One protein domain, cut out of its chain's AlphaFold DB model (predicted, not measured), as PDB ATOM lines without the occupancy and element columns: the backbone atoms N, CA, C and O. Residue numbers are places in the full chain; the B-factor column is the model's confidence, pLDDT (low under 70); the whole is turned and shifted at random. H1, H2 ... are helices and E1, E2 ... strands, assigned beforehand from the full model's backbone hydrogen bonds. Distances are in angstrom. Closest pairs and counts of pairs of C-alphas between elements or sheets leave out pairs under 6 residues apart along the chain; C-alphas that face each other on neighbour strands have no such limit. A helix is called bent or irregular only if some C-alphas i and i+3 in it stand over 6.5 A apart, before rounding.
ATOM      1  N   GLU A   9     -31.592 -35.942  52.542       95.31
ATOM      2  CA  GLU A   9     -32.368 -37.162  52.296       95.31
ATOM      3  C   GLU A   9     -33.802 -36.848  51.846       95.31
ATOM      4  O   GLU A   9     -34.282 -37.424  50.871       95.31
ATOM      5  N   THR A  10     -34.479 -35.899  52.504       95.19
ATOM      6  CA  THR A  10     -35.843 -35.496  52.121       95.19
ATOM      7  C   THR A  10     -35.857 -34.912  50.711       95.19
ATOM      8  O   THR A  10     -36.685 -35.304  49.897       95.19
ATOM      9  N   MET A  11     -34.901 -34.035  50.391       94.56
ATOM     10  CA  MET A  11     -34.756 -33.469  49.049       94.56
ATOM     11  C   MET A  11     -34.537 -34.554  47.983       94.56
ATOM     12  O   MET A  11     -35.157 -34.499  46.920       94.56
ATOM     13  N   VAL A  12     -33.680 -35.543  48.253       94.31
ATOM     14  CA  VAL A  12     -33.412 -36.654  47.327       94.31
ATOM     15  C   VAL A  12     -34.659 -37.517  47.135       94.31
ATOM     16  O   VAL A  12     -35.010 -37.836  46.000       94.31
ATOM     17  N   ARG A  13     -35.372 -37.857  48.216       94.69
ATOM     18  CA  ARG A  13     -36.621 -38.633  48.146       94.69
ATOM     19  C   ARG A  13     -37.722 -37.893  47.392       94.69
ATOM     20  O   ARG A  13     -38.396 -38.503  46.571       94.69
ATOM     21  N   ASP A  14     -37.872 -36.591  47.624       94.62
ATOM     22  CA  ASP A  14     -38.847 -35.758  46.914       94.62
ATOM     23  C   ASP A  14     -38.546 -35.696  45.410       94.62
ATOM     24  O   ASP A  14     -39.466 -35.720  44.591       94.62
ATOM     25  N   PHE A  15     -37.263 -35.653  45.035       93.12
ATOM     26  CA  PHE A  15     -36.845 -35.704  43.636       93.12
ATOM     27  C   PHE A  15     -37.108 -37.080  43.004       93.12
ATOM     28  O   PHE A  15     -37.576 -37.154  41.869       93.12
ATOM     29  N   ALA A  16     -36.836 -38.165  43.736       91.62
ATOM     30  CA  ALA A  16     -37.097 -39.532  43.286       91.62
ATOM     31  C   ALA A  16     -38.599 -39.834  43.134       91.62
ATOM     32  O   ALA A  16     -39.000 -40.620  42.271       91.62
ATOM     33  N   GLY A  17     -39.436 -39.206  43.964       93.00
ATOM     34  CA  GLY A  17     -40.877 -39.423  43.990       93.00
ATOM     35  C   GLY A  17     -41.228 -40.878  44.303       93.00
ATOM     36  O   GLY A  17     -40.656 -41.492  45.203       93.00
ATOM     37  N   ASP A  18     -42.155 -41.444  43.530       91.50
ATOM     38  CA  ASP A  18     -42.634 -42.824  43.707       91.50
ATOM     39  C   ASP A  18     -41.549 -43.893  43.456       91.50
ATOM     40  O   ASP A  18     -41.749 -45.054  43.802       91.50
ATOM     41  N   PHE A  19     -40.405 -43.513  42.876       86.88
ATOM     42  CA  PHE A  19     -39.288 -44.411  42.563       86.88
ATOM     43  C   PHE A  19     -38.193 -44.410  43.636       86.88
ATOM     44  O   PHE A  19     -37.138 -44.989  43.421       86.88
ATOM     45  N   ALA A  20     -38.392 -43.760  44.789       87.06
ATOM     46  CA  ALA A  20     -37.358 -43.658  45.825       87.06
ATOM     47  C   ALA A  20     -36.790 -45.017  46.278       87.06
ATOM     48  O   ALA A  20     -35.612 -45.098  46.615       87.06
ATOM     49  N   ASP A  21     -37.605 -46.075  46.254       86.44
ATOM     50  CA  ASP A  21     -37.194 -47.430  46.640       86.44
ATOM     51  C   ASP A  21     -36.306 -48.129  45.589       86.44
ATOM     52  O   ASP A  21     -35.662 -49.132  45.901       86.44
ATOM     53  N   ASP A  22     -36.234 -47.592  44.367       88.06
ATOM     54  CA  ASP A  22     -35.389 -48.105  43.281       88.06
ATOM     55  C   ASP A  22     -33.940 -47.577  43.364       88.06
ATOM     56  O   ASP A  22     -33.060 -48.013  42.615       88.06
ATOM     57  N   PHE A  23     -33.668 -46.654  44.293       89.00
ATOM     58  CA  PHE A  23     -32.382 -45.980  44.442       89.00
ATOM     59  C   PHE A  23     -31.722 -46.248  45.799       89.00
ATOM     60  O   PHE A  23     -32.375 -46.336  46.838       89.00
ATOM     61  N   ASP A  24     -30.386 -46.278  45.811       91.62
ATOM     62  CA  ASP A  24     -29.603 -46.188  47.050       91.62
ATOM     63  C   ASP A  24     -29.561 -44.726  47.531       91.62
ATOM     64  O   ASP A  24     -28.643 -43.965  47.208       91.62
ATOM     65  N   ILE A  25     -30.609 -44.316  48.255       92.50
ATOM     66  CA  ILE A  25     -30.783 -42.938  48.739       92.50
ATOM     67  C   ILE A  25     -29.589 -42.489  49.589       92.50
ATOM     68  O   ILE A  25     -29.110 -41.371  49.402       92.50
ATOM     69  N   ASP A  26     -29.065 -43.349  50.464       92.19
ATOM     70  CA  ASP A  26     -27.933 -43.014  51.333       92.19
ATOM     71  C   ASP A  26     -26.672 -42.715  50.509       92.19
ATOM     72  O   ASP A  26     -25.969 -41.732  50.761       92.19
ATOM     73  N   ALA A  27     -26.405 -43.518  49.473       93.44
ATOM     74  CA  ALA A  27     -25.284 -43.275  48.570       93.44
ATOM     75  C   ALA A  27     -25.458 -41.992  47.738       93.44
ATOM     76  O   ALA A  27     -24.477 -41.294  47.483       93.44
ATOM     77  N   ILE A  28     -26.685 -41.663  47.326       95.19
ATOM     78  CA  ILE A  28     -26.983 -40.424  46.590       95.19
ATOM     79  C   ILE A  28     -26.814 -39.197  47.490       95.19
ATOM     80  O   ILE A  28     -26.237 -38.200  47.058       95.19
ATOM     81  N   VAL A  29     -27.280 -39.266  48.741       95.50
ATOM     82  CA  VAL A  29     -27.088 -38.206  49.741       95.50
ATOM     83  C   VAL A  29     -25.597 -37.954  49.963       95.50
ATOM     84  O   VAL A  29     -25.168 -36.800  49.917       95.50
ATOM     85  N   ALA A  30     -24.802 -39.014  50.134       95.38
ATOM     86  CA  ALA A  30     -23.353 -38.898  50.279       95.38
ATOM     87  C   ALA A  30     -22.695 -38.247  49.047       95.38
ATOM     88  O   ALA A  30     -21.951 -37.280  49.196       95.38
ATOM     89  N   ASP A  31     -23.029 -38.701  47.832       95.75
ATOM     90  CA  ASP A  31     -22.489 -38.131  46.586       95.75
ATOM     91  C   ASP A  31     -22.873 -36.653  46.398       95.75
ATOM     92  O   ASP A  31     -22.094 -35.872  45.841       95.75
ATOM     93  N   TYR A  32     -24.078 -36.263  46.824       96.19
ATOM     94  CA  TYR A  32     -24.526 -34.874  46.772       96.19
ATOM     95  C   TYR A  32     -23.721 -33.996  47.734       96.19
ATOM     96  O   TYR A  32     -23.219 -32.947  47.328       96.19
ATOM     97  N   ILE A  33     -23.566 -34.435  48.989       95.88
ATOM     98  CA  ILE A  33     -22.787 -33.720  50.009       95.88
ATOM     99  C   ILE A  33     -21.329 -33.574  49.566       95.88
ATOM    100  O   ILE A  33     -20.798 -32.467  49.600       95.88
ATOM    101  N   ASP A  34     -20.711 -34.642  49.058       95.38
ATOM    102  CA  ASP A  34     -19.323 -34.615  48.589       95.38
ATOM    103  C   ASP A  34     -19.117 -33.608  47.445       95.38
ATOM    104  O   ASP A  34     -18.127 -32.871  47.421       95.38
ATOM    105  N   GLN A  35     -20.055 -33.529  46.493       96.31
ATOM    106  CA  GLN A  35     -19.988 -32.541  45.410       96.31
ATOM    107  C   GLN A  35     -20.209 -31.111  45.906       96.31
ATOM    108  O   GLN A  35     -19.541 -30.188  45.431       96.31
ATOM    109  N   PHE A  36     -21.113 -30.926  46.866       95.94
ATOM    110  CA  PHE A  36     -21.359 -29.629  47.484       95.94
ATOM    111  C   PHE A  36     -20.121 -29.128  48.228       95.94
ATOM    112  O   PHE A  36     -19.670 -28.002  48.000       95.94
ATOM    113  N   ASP A  37     -19.512 -29.982  49.045       93.31
ATOM    114  CA  ASP A  37     -18.308 -29.667  49.809       93.31
ATOM    115  C   ASP A  37     -17.100 -29.434  48.895       93.31
ATOM    116  O   ASP A  37     -16.333 -28.491  49.105       93.31
ATOM    117  N   ALA A  38     -16.956 -30.204  47.812       92.00
ATOM    118  CA  ALA A  38     -15.925 -29.950  46.809       92.00
ATOM    119  C   ALA A  38     -16.063 -28.551  46.185       92.00
ATOM    120  O   ALA A  38     -15.061 -27.857  45.986       92.00
ATOM    121  N   LYS A  39     -17.297 -28.105  45.916       92.38
ATOM    122  CA  LYS A  39     -17.569 -26.759  45.397       92.38
ATOM    123  C   LYS A  39     -17.353 -25.664  46.432       92.38
ATOM    124  O   LYS A  39     -16.825 -24.612  46.073       92.38
ATOM    125  N   LEU A  40     -17.679 -25.909  47.702       89.94
ATOM    126  CA  LEU A  40     -17.315 -25.005  48.795       89.94
ATOM    127  C   LEU A  40     -15.797 -24.780  48.815       89.94
ATOM    128  O   LEU A  40     -15.349 -23.634  48.789       89.94
ATOM    129  N   VAL A  41     -15.008 -25.856  48.752       86.19
ATOM    130  CA  VAL A  41     -13.540 -25.781  48.730       86.19
ATOM    131  C   VAL A  41     -13.018 -25.065  47.479       86.19
ATOM    132  O   VAL A  41     -12.129 -24.221  47.597       86.19
ATOM    133  N   GLU A  42     -13.567 -25.352  46.293       87.31
ATOM    134  CA  GLU A  42     -13.191 -24.695  45.027       87.31
ATOM    135  C   GLU A  42     -13.393 -23.173  45.080       87.31
ATOM    136  O   GLU A  42     -12.546 -22.415  44.607       87.31
ATOM    137  N   LEU A  43     -14.491 -22.726  45.693       84.06
ATOM    138  CA  LEU A  43     -14.829 -21.309  45.851       84.06
ATOM    139  C   LEU A  43     -14.122 -20.646  47.046       84.06
ATOM    140  O   LEU A  43     -14.288 -19.449  47.280       84.06
ATOM    141  N   GLY A  44     -13.308 -21.401  47.791       79.75
ATOM    142  CA  GLY A  44     -12.553 -20.906  48.941       79.75
ATOM    143  C   GLY A  44     -13.375 -20.770  50.225       79.75
ATOM    144  O   GLY A  44     -12.904 -20.146  51.180       79.75
ATOM    145  N   TYR A  45     -14.571 -21.360  50.272       83.19
ATOM    146  CA  TYR A  45     -15.367 -21.459  51.488       83.19
ATOM    147  C   TYR A  45     -14.828 -22.570  52.387       83.19
ATOM    148  O   TYR A  45     -14.495 -23.665  51.939       83.19
ATOM    149  N   MET A  46     -14.773 -22.294  53.689       78.50
ATOM    150  CA  MET A  46     -14.552 -23.324  54.701       78.50
ATOM    151  C   MET A  46     -15.817 -23.520  55.498       78.50
ATOM    152  O   MET A  46     -15.969 -23.054  56.625       78.50
ATOM    153  N   ALA A  47     -16.711 -24.258  54.861       86.56
ATOM    154  CA  ALA A  47     -17.919 -24.795  55.436       86.56
ATOM    155  C   ALA A  47     -18.071 -26.253  54.992       86.56
ATOM    156  O   ALA A  47     -17.338 -26.713  54.115       86.56
ATOM    157  N   SER A  48     -18.991 -26.972  55.616       90.50
ATOM    158  CA  SER A  48     -19.408 -28.302  55.175       90.50
ATOM    159  C   SER A  48     -20.926 -28.400  55.244       90.50
ATOM    160  O   SER A  48     -21.550 -27.800  56.132       90.50
ATOM    161  N   LEU A  49     -21.507 -29.109  54.283       93.88
ATOM    162  CA  LEU A  49     -22.912 -29.466  54.252       93.88
ATOM    163  C   LEU A  49     -23.147 -30.741  55.070       93.88
ATOM    164  O   LEU A  49     -22.488 -31.759  54.886       93.88
ATOM    165  N   HIS A  50     -24.131 -30.695  55.961       92.69
ATOM    166  CA  HIS A  50     -24.575 -31.848  56.737       92.69
ATOM    167  C   HIS A  50     -25.816 -32.500  56.115       92.69
ATOM    168  O   HIS A  50     -26.540 -31.864  55.344       92.69
ATOM    169  N   ASP A  51     -26.096 -33.759  56.480       92.69
ATOM    170  CA  ASP A  51     -27.280 -34.473  55.970       92.69
ATOM    171  C   ASP A  51     -28.584 -33.748  56.316       92.69
ATOM    172  O   ASP A  51     -29.520 -33.740  55.518       92.69
ATOM    173  N   ASP A  52     -28.624 -33.070  57.464       92.56
ATOM    174  CA  ASP A  52     -29.800 -32.343  57.934       92.56
ATOM    175  C   ASP A  52     -30.073 -31.065  57.119       92.56
ATOM    176  O   ASP A  52     -31.044 -30.350  57.379       92.56
ATOM    177  N   GLY A  53     -29.243 -30.781  56.110       90.94
ATOM    178  CA  GLY A  53     -29.350 -29.620  55.238       90.94
ATOM    179  C   GLY A  53     -28.806 -28.336  55.862       90.94
ATOM    180  O   GLY A  53     -28.961 -27.248  55.289       90.94
ATOM    181  N   SER A  54     -28.186 -28.430  57.040       92.62
ATOM    182  CA  SER A  54     -27.468 -27.326  57.654       92.62
ATOM    183  C   SER A  54     -26.046 -27.226  57.110       92.62
ATOM    184  O   SER A  54     -25.403 -28.213  56.757       92.62
ATOM    185  N   VAL A  55     -25.553 -25.993  57.037       91.12
ATOM    186  CA  VAL A  55     -24.168 -25.697  56.671       91.12
ATOM    187  C   VAL A  55     -23.476 -25.099  57.885       91.12
ATOM    188  O   VAL A  55     -23.979 -24.136  58.488       91.12
ATOM    189  N   THR A  56     -22.341 -25.691  58.254       87.38
ATOM    190  CA  THR A  56     -21.517 -25.240  59.379       87.38
ATOM    191  C   THR A  56     -20.221 -24.651  58.855       87.38
ATOM    192  O   THR A  56     -19.452 -25.321  58.170       87.38
ATOM    193  N   GLU A  57     -19.991 -23.386  59.191       83.50
ATOM    194  CA  GLU A  57     -18.730 -22.698  58.942       83.50
ATOM    195  C   GLU A  57     -17.700 -23.092  60.001       83.50
ATOM    196  O   GLU A  57     -18.015 -23.233  61.187       83.50
ATOM    197  N   TRP A  58     -16.457 -23.276  59.567       75.12
ATOM    198  CA  TRP A  58     -15.362 -23.646  60.451       75.12
ATOM    199  C   TRP A  58     -14.623 -22.386  60.919       75.12
ATOM    200  O   TRP A  58     -13.881 -21.778  60.150       75.12
ATOM    201  N   ASP A  59     -14.763 -22.026  62.195       62.31
ATOM    202  CA  ASP A  59     -14.003 -20.927  62.805       62.31
ATOM    203  C   ASP A  59     -12.572 -21.379  63.145       62.31
ATOM    204  O   ASP A  59     -12.327 -22.021  64.167       62.31
ATOM    205  N   TRP A  60     -11.600 -21.023  62.301       61.59
ATOM    206  CA  TRP A  60     -10.175 -21.200  62.603       61.59
ATOM    207  C   TRP A  60      -9.444 -19.874  62.403       61.59
ATOM    208  O   TRP A  60      -8.766 -19.666  61.397       61.59
ATOM    209  N   ALA A  61      -9.565 -18.989  63.396       57.34
ATOM    210  CA  ALA A  61      -8.983 -17.643  63.390       57.34
ATOM    211  C   ALA A  61      -7.458 -17.600  63.130       57.34
ATOM    212  O   ALA A  61      -6.936 -16.561  62.735       57.34
ATOM    213  N   ASP A  62      -6.753 -18.725  63.301       63.41
ATOM    214  CA  ASP A  62      -5.293 -18.824  63.198       63.41
ATOM    215  C   ASP A  62      -4.793 -19.632  61.981       63.41
ATOM    216  O   ASP A  62      -3.592 -19.893  61.857       63.41
ATOM    217  N   MET A  63      -5.673 -20.058  61.065       61.69
ATOM    218  CA  MET A  63      -5.238 -20.783  59.867       61.69
ATOM    219  C   MET A  63      -4.663 -19.835  58.795       61.69
ATOM    220  O   MET A  63      -5.287 -18.825  58.455       61.69
ATOM    221  N   PRO A  64      -3.496 -20.158  58.198       66.69
ATOM    222  CA  PRO A  64      -2.962 -19.410  57.063       66.69
ATOM    223  C   PRO A  64      -3.991 -19.294  55.927       66.69
ATOM    224  O   PRO A  64      -4.581 -20.292  55.516       66.69
ATOM    225  N   GLY A  65      -4.199 -18.075  55.421       65.50
ATOM    226  CA  GLY A  65      -5.179 -17.780  54.368       65.50
ATOM    227  C   GLY A  65      -6.563 -17.342  54.864       65.50
ATOM    228  O   GLY A  65      -7.409 -17.031  54.036       65.50
ATOM    229  N   TRP A  66      -6.806 -17.256  56.180       63.16
ATOM    230  CA  TRP A  66      -8.087 -16.785  56.739       63.16
ATOM    231  C   TRP A  66      -8.507 -15.393  56.232       63.16
ATOM    232  O   TRP A  66      -9.632 -15.207  55.781       63.16
ATOM    233  N   ASN A  67      -7.581 -14.429  56.224       67.50
ATOM    234  CA  ASN A  67      -7.855 -13.044  55.808       67.50
ATOM    235  C   ASN A  67      -8.134 -12.878  54.302       67.50
ATOM    236  O   ASN A  67      -8.520 -11.793  53.875       67.50
ATOM    237  N   GLU A  68      -7.898 -13.912  53.496       68.62
ATOM    238  CA  GLU A  68      -8.044 -13.879  52.036       68.62
ATOM    239  C   GLU A  68      -9.358 -14.527  51.567       68.62
ATOM    240  O   GLU A  68      -9.569 -14.681  50.365       68.62
ATOM    241  N   ARG A  69     -10.242 -14.924  52.494       65.88
ATOM    242  CA  ARG A  69     -11.430 -15.733  52.188       65.88
ATOM    243  C   ARG A  69     -12.733 -14.952  52.148       65.88
ATOM    244  O   ARG A  69     -12.916 -13.945  52.827       65.88
ATOM    245  N   THR A  70     -13.649 -15.484  51.345       69.75
ATOM    246  CA  THR A  70     -14.986 -14.940  51.119       69.75
ATOM    247  C   THR A  70     -15.925 -15.410  52.232       69.75
ATOM    248  O   THR A  70     -16.021 -16.620  52.453       69.75
ATOM    249  N   PRO A  71     -16.632 -14.499  52.925       73.56
ATOM    250  CA  PRO A  71     -17.719 -14.872  53.826       73.56
ATOM    251  C   PRO A  71     -18.760 -15.721  53.096       73.56
ATOM    252  O   PRO A  71     -19.082 -15.440  51.938       73.56
ATOM    253  N   LEU A  72     -19.282 -16.756  53.753       78.44
ATOM    254  CA  LEU A  72     -20.308 -17.589  53.146       78.44
ATOM    255  C   LEU A  72     -21.648 -16.846  53.143       78.44
ATOM    256  O   LEU A  72     -22.244 -16.594  54.187       78.44
ATOM    257  N   GLU A  73     -22.131 -16.509  51.953       81.88
ATOM    258  CA  GLU A  73     -23.437 -15.881  51.766       81.88
ATOM    259  C   GLU A  73     -24.419 -16.850  51.110       81.88
ATOM    260  O   GLU A  73     -24.037 -17.767  50.379       81.88
ATOM    261  N   ARG A  74     -25.712 -16.624  51.359       77.75
ATOM    262  CA  ARG A  74     -26.792 -17.476  50.853       77.75
ATOM    263  C   ARG A  74     -26.786 -17.593  49.326       77.75
ATOM    264  O   ARG A  74     -26.926 -18.698  48.820       77.75
ATOM    265  N   ASP A  75     -26.528 -16.499  48.615       82.62
ATOM    266  CA  ASP A  75     -26.455 -16.497  47.148       82.62
ATOM    267  C   ASP A  75     -25.331 -17.415  46.628       82.62
ATOM    268  O   ASP A  75     -25.464 -18.037  45.576       82.62
ATOM    269  N   GLY A  76     -24.230 -17.550  47.379       85.06
ATOM    270  CA  GLY A  76     -23.149 -18.484  47.052       85.06
ATOM    271  C   GLY A  76     -23.577 -19.945  47.199       85.06
ATOM    272  O   GLY A  76     -23.262 -20.768  46.342       85.06
ATOM    273  N   LEU A  77     -24.349 -20.258  48.242       89.50
ATOM    274  CA  LEU A  77     -24.912 -21.592  48.457       89.50
ATOM    275  C   LEU A  77     -25.907 -21.977  47.349       89.50
ATOM    276  O   LEU A  77     -25.867 -23.112  46.870       89.50
ATOM    277  N   ASP A  78     -26.738 -21.031  46.897       90.56
ATOM    278  CA  ASP A  78     -27.689 -21.241  45.794       90.56
ATOM    279  C   ASP A  78     -26.956 -21.547  44.476       90.56
ATOM    280  O   ASP A  78     -27.353 -22.450  43.735       90.56
ATOM    281  N   VAL A  79     -25.842 -20.856  44.200       89.44
ATOM    282  CA  VAL A  79     -24.995 -21.120  43.022       89.44
ATOM    283  C   VAL A  79     -24.356 -22.509  43.083       89.44
ATOM    284  O   VAL A  79     -24.315 -23.198  42.063       89.44
ATOM    285  N   ILE A  80     -23.874 -22.935  44.255       92.44
ATOM    286  CA  ILE A  80     -23.309 -24.279  44.435       92.44
ATOM    287  C   ILE A  80     -24.386 -25.337  44.194       92.44
ATOM    288  O   ILE A  80     -24.184 -26.230  43.373       92.44
ATOM    289  N   ALA A  81     -25.544 -25.202  44.850       91.44
ATOM    290  CA  ALA A  81     -26.657 -26.135  44.717       91.44
ATOM    291  C   ALA A  81     -27.131 -26.262  43.260       91.44
ATOM    292  O   ALA A  81     -27.340 -27.371  42.777       91.44
ATOM    293  N   ALA A  82     -27.250 -25.139  42.541       91.19
ATOM    294  CA  ALA A  82     -27.648 -25.117  41.134       91.19
ATOM    295  C   ALA A  82     -26.602 -25.733  40.184       91.19
ATOM    296  O   ALA A  82     -26.930 -26.075  39.048       91.19
ATOM    297  N   GLY A  83     -25.347 -25.857  40.626       92.06
ATOM    298  CA  GLY A  83     -24.259 -26.470  39.868       92.06
ATOM    299  C   GLY A  83     -24.157 -27.992  40.011       92.06
ATOM    300  O   GLY A  83     -23.334 -28.592  39.321       92.06
ATOM    301  N   ILE A  84     -24.953 -28.610  40.889       94.69
ATOM    302  CA  ILE A  84     -24.950 -30.055  41.141       94.69
ATOM    303  C   ILE A  84     -26.159 -30.681  40.446       94.69
ATOM    304  O   ILE A  84     -27.306 -30.376  40.768       94.69
ATOM    305  N   ASP A  85     -25.907 -31.583  39.498       94.62
ATOM    306  CA  ASP A  85     -26.965 -32.304  38.788       94.62
ATOM    307  C   ASP A  85     -27.396 -33.540  39.589       94.62
ATOM    308  O   ASP A  85     -26.814 -34.622  39.476       94.62
ATOM    309  N   LEU A  86     -28.426 -33.375  40.423       92.69
ATOM    310  CA  LEU A  86     -28.990 -34.479  41.203       92.69
ATOM    311  C   LEU A  86     -29.546 -35.598  40.304       92.69
ATOM    312  O   LEU A  86     -29.447 -36.768  40.667       92.69
ATOM    313  N   GLY A  87     -30.064 -35.268  39.118       91.62
ATOM    314  CA  GLY A  87     -30.566 -36.260  38.169       91.62
ATOM    315  C   GLY A  87     -29.456 -37.167  37.635       91.62
ATOM    316  O   GLY A  87     -29.635 -38.381  37.569       91.62
ATOM    317  N   ASP A  88     -28.292 -36.601  37.314       93.12
ATOM    318  CA  ASP A  88     -27.105 -37.360  36.896       93.12
ATOM    319  C   ASP A  88     -26.535 -38.229  38.033       93.12
ATOM    320  O   ASP A  88     -26.174 -39.386  37.809       93.12
ATOM    321  N   ILE A  89     -26.510 -37.721  39.275       92.62
ATOM    322  CA  ILE A  89     -26.125 -38.528  40.449       92.62
ATOM    323  C   ILE A  89     -27.045 -39.741  40.579       92.62
ATOM    324  O   ILE A  89     -26.563 -40.868  40.689       92.62
ATOM    325  N   MET A  90     -28.357 -39.517  40.523       90.94
ATOM    326  CA  MET A  90     -29.349 -40.581  40.639       90.94
ATOM    327  C   MET A  90     -29.253 -41.591  39.497       90.94
ATOM    328  O   MET A  90     -29.250 -42.789  39.754       90.94
ATOM    329  N   ALA A  91     -29.080 -41.140  38.251       88.50
ATOM    330  CA  ALA A  91     -28.946 -42.028  37.096       88.50
ATOM    331  C   ALA A  91     -27.721 -42.957  37.192       88.50
ATOM    332  O   ALA A  91     -27.779 -44.106  36.759       88.50
ATOM    333  N   ARG A  92     -26.609 -42.501  37.788       86.06
ATOM    334  CA  ARG A  92     -25.429 -43.353  38.044       86.06
ATOM    335  C   ARG A  92     -25.632 -44.369  39.170       86.06
ATOM    336  O   ARG A  92     -24.839 -45.303  39.281       86.06
ATOM    337  N   ARG A  93     -26.629 -44.149  40.026       80.81
ATOM    338  CA  ARG A  93     -26.927 -44.936  41.233       80.81
ATOM    339  C   ARG A  93     -28.249 -45.704  41.124       80.81
ATOM    340  O   ARG A  93     -28.727 -46.228  42.125       80.81
TER     341      ARG A  93
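What this domain is: This is residues 9 to 93 of the 97 residues of an uncharacterized protein of Bifidobacterium castoris (UniProt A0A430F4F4). One long helix, H2, is the core, with H1 folded back at its first end, H4 crossing it near that end, H3 crossing it farther along, and the small hairpin of E1 and E2 packed through E1 on its later half. H1 and a long loop, residues 58 to 73, lie at the two ends of the length. The 85 printed residues hold H1, H2, E1, E2, H3 and H4 in that order, with E1 and E2 an antiparallel sheet; the class is mostly helix. The whole is only just loose, close to compact, with a radius of gyration of the C-alphas of 14.7 A, and spans 47 by 20 by 18 A.

How they stand to each other: Start at H1, residues 9 to 22, which touches H2, residues 25 to 42, with its residues 9 to 13 alone: C-alphas 9 and 29 are closest, 6.0 A apart. This helical hairpin has a steep tilt of 38 degrees, opposite ways. H2 is the hub, touching three helices, mostly in crossed packing. Next find E1, residues 47 to 49, whose Ser 48 has its C-alpha 5.6 A from that of Asp 37, the closest pair to H2. E1 forms a hairpin with E2, residues 55 to 57; N 48 and O 56 are within hydrogen-bond range at 3.1 A. H3, residues 74 to 82, touches residues 36 to 40 of H2 at a steep tilt of 55 degrees, closest at C-alphas 39 and 80, 6.3 A. H4, residues 86 to 92, touches residues 28 to 32 of H2 at a steep tilt of 59 degrees, closest at C-alphas 28 and 90, 6.4 A. H3 and H4 are apart. Each O i to N i+4 pair is within hydrogen-bond range in H2, H3 and H4; H1 has 5 of 10, and 8 of 11 for O i to N i+3.

Where its parts are: Find C-alpha 9 at (-32.368, -37.162, 52.296); H1 runs 14.5 A from there and is irregular, with C-alphas 15 and 18 9.2 A apart. H2 runs 25.6 A from C-alpha 25 at (-30.783, -42.938, 48.739). E1 measures 6.9 A, E2 6.6 A, H3 12.4 A and H4 10.1 A, ending at C-alpha 92, (-25.429, -43.353, 38.044).

The domain as a whole: The C-alphas farthest apart, of Asp 18 and Asp 62, are 48.5 A apart. The printed part has no cut; the link from E2 to H3 is long, and the other links are tight. Look at residues 59 to 70 for pLDDT under 70; the mean of the printed part is 86.3.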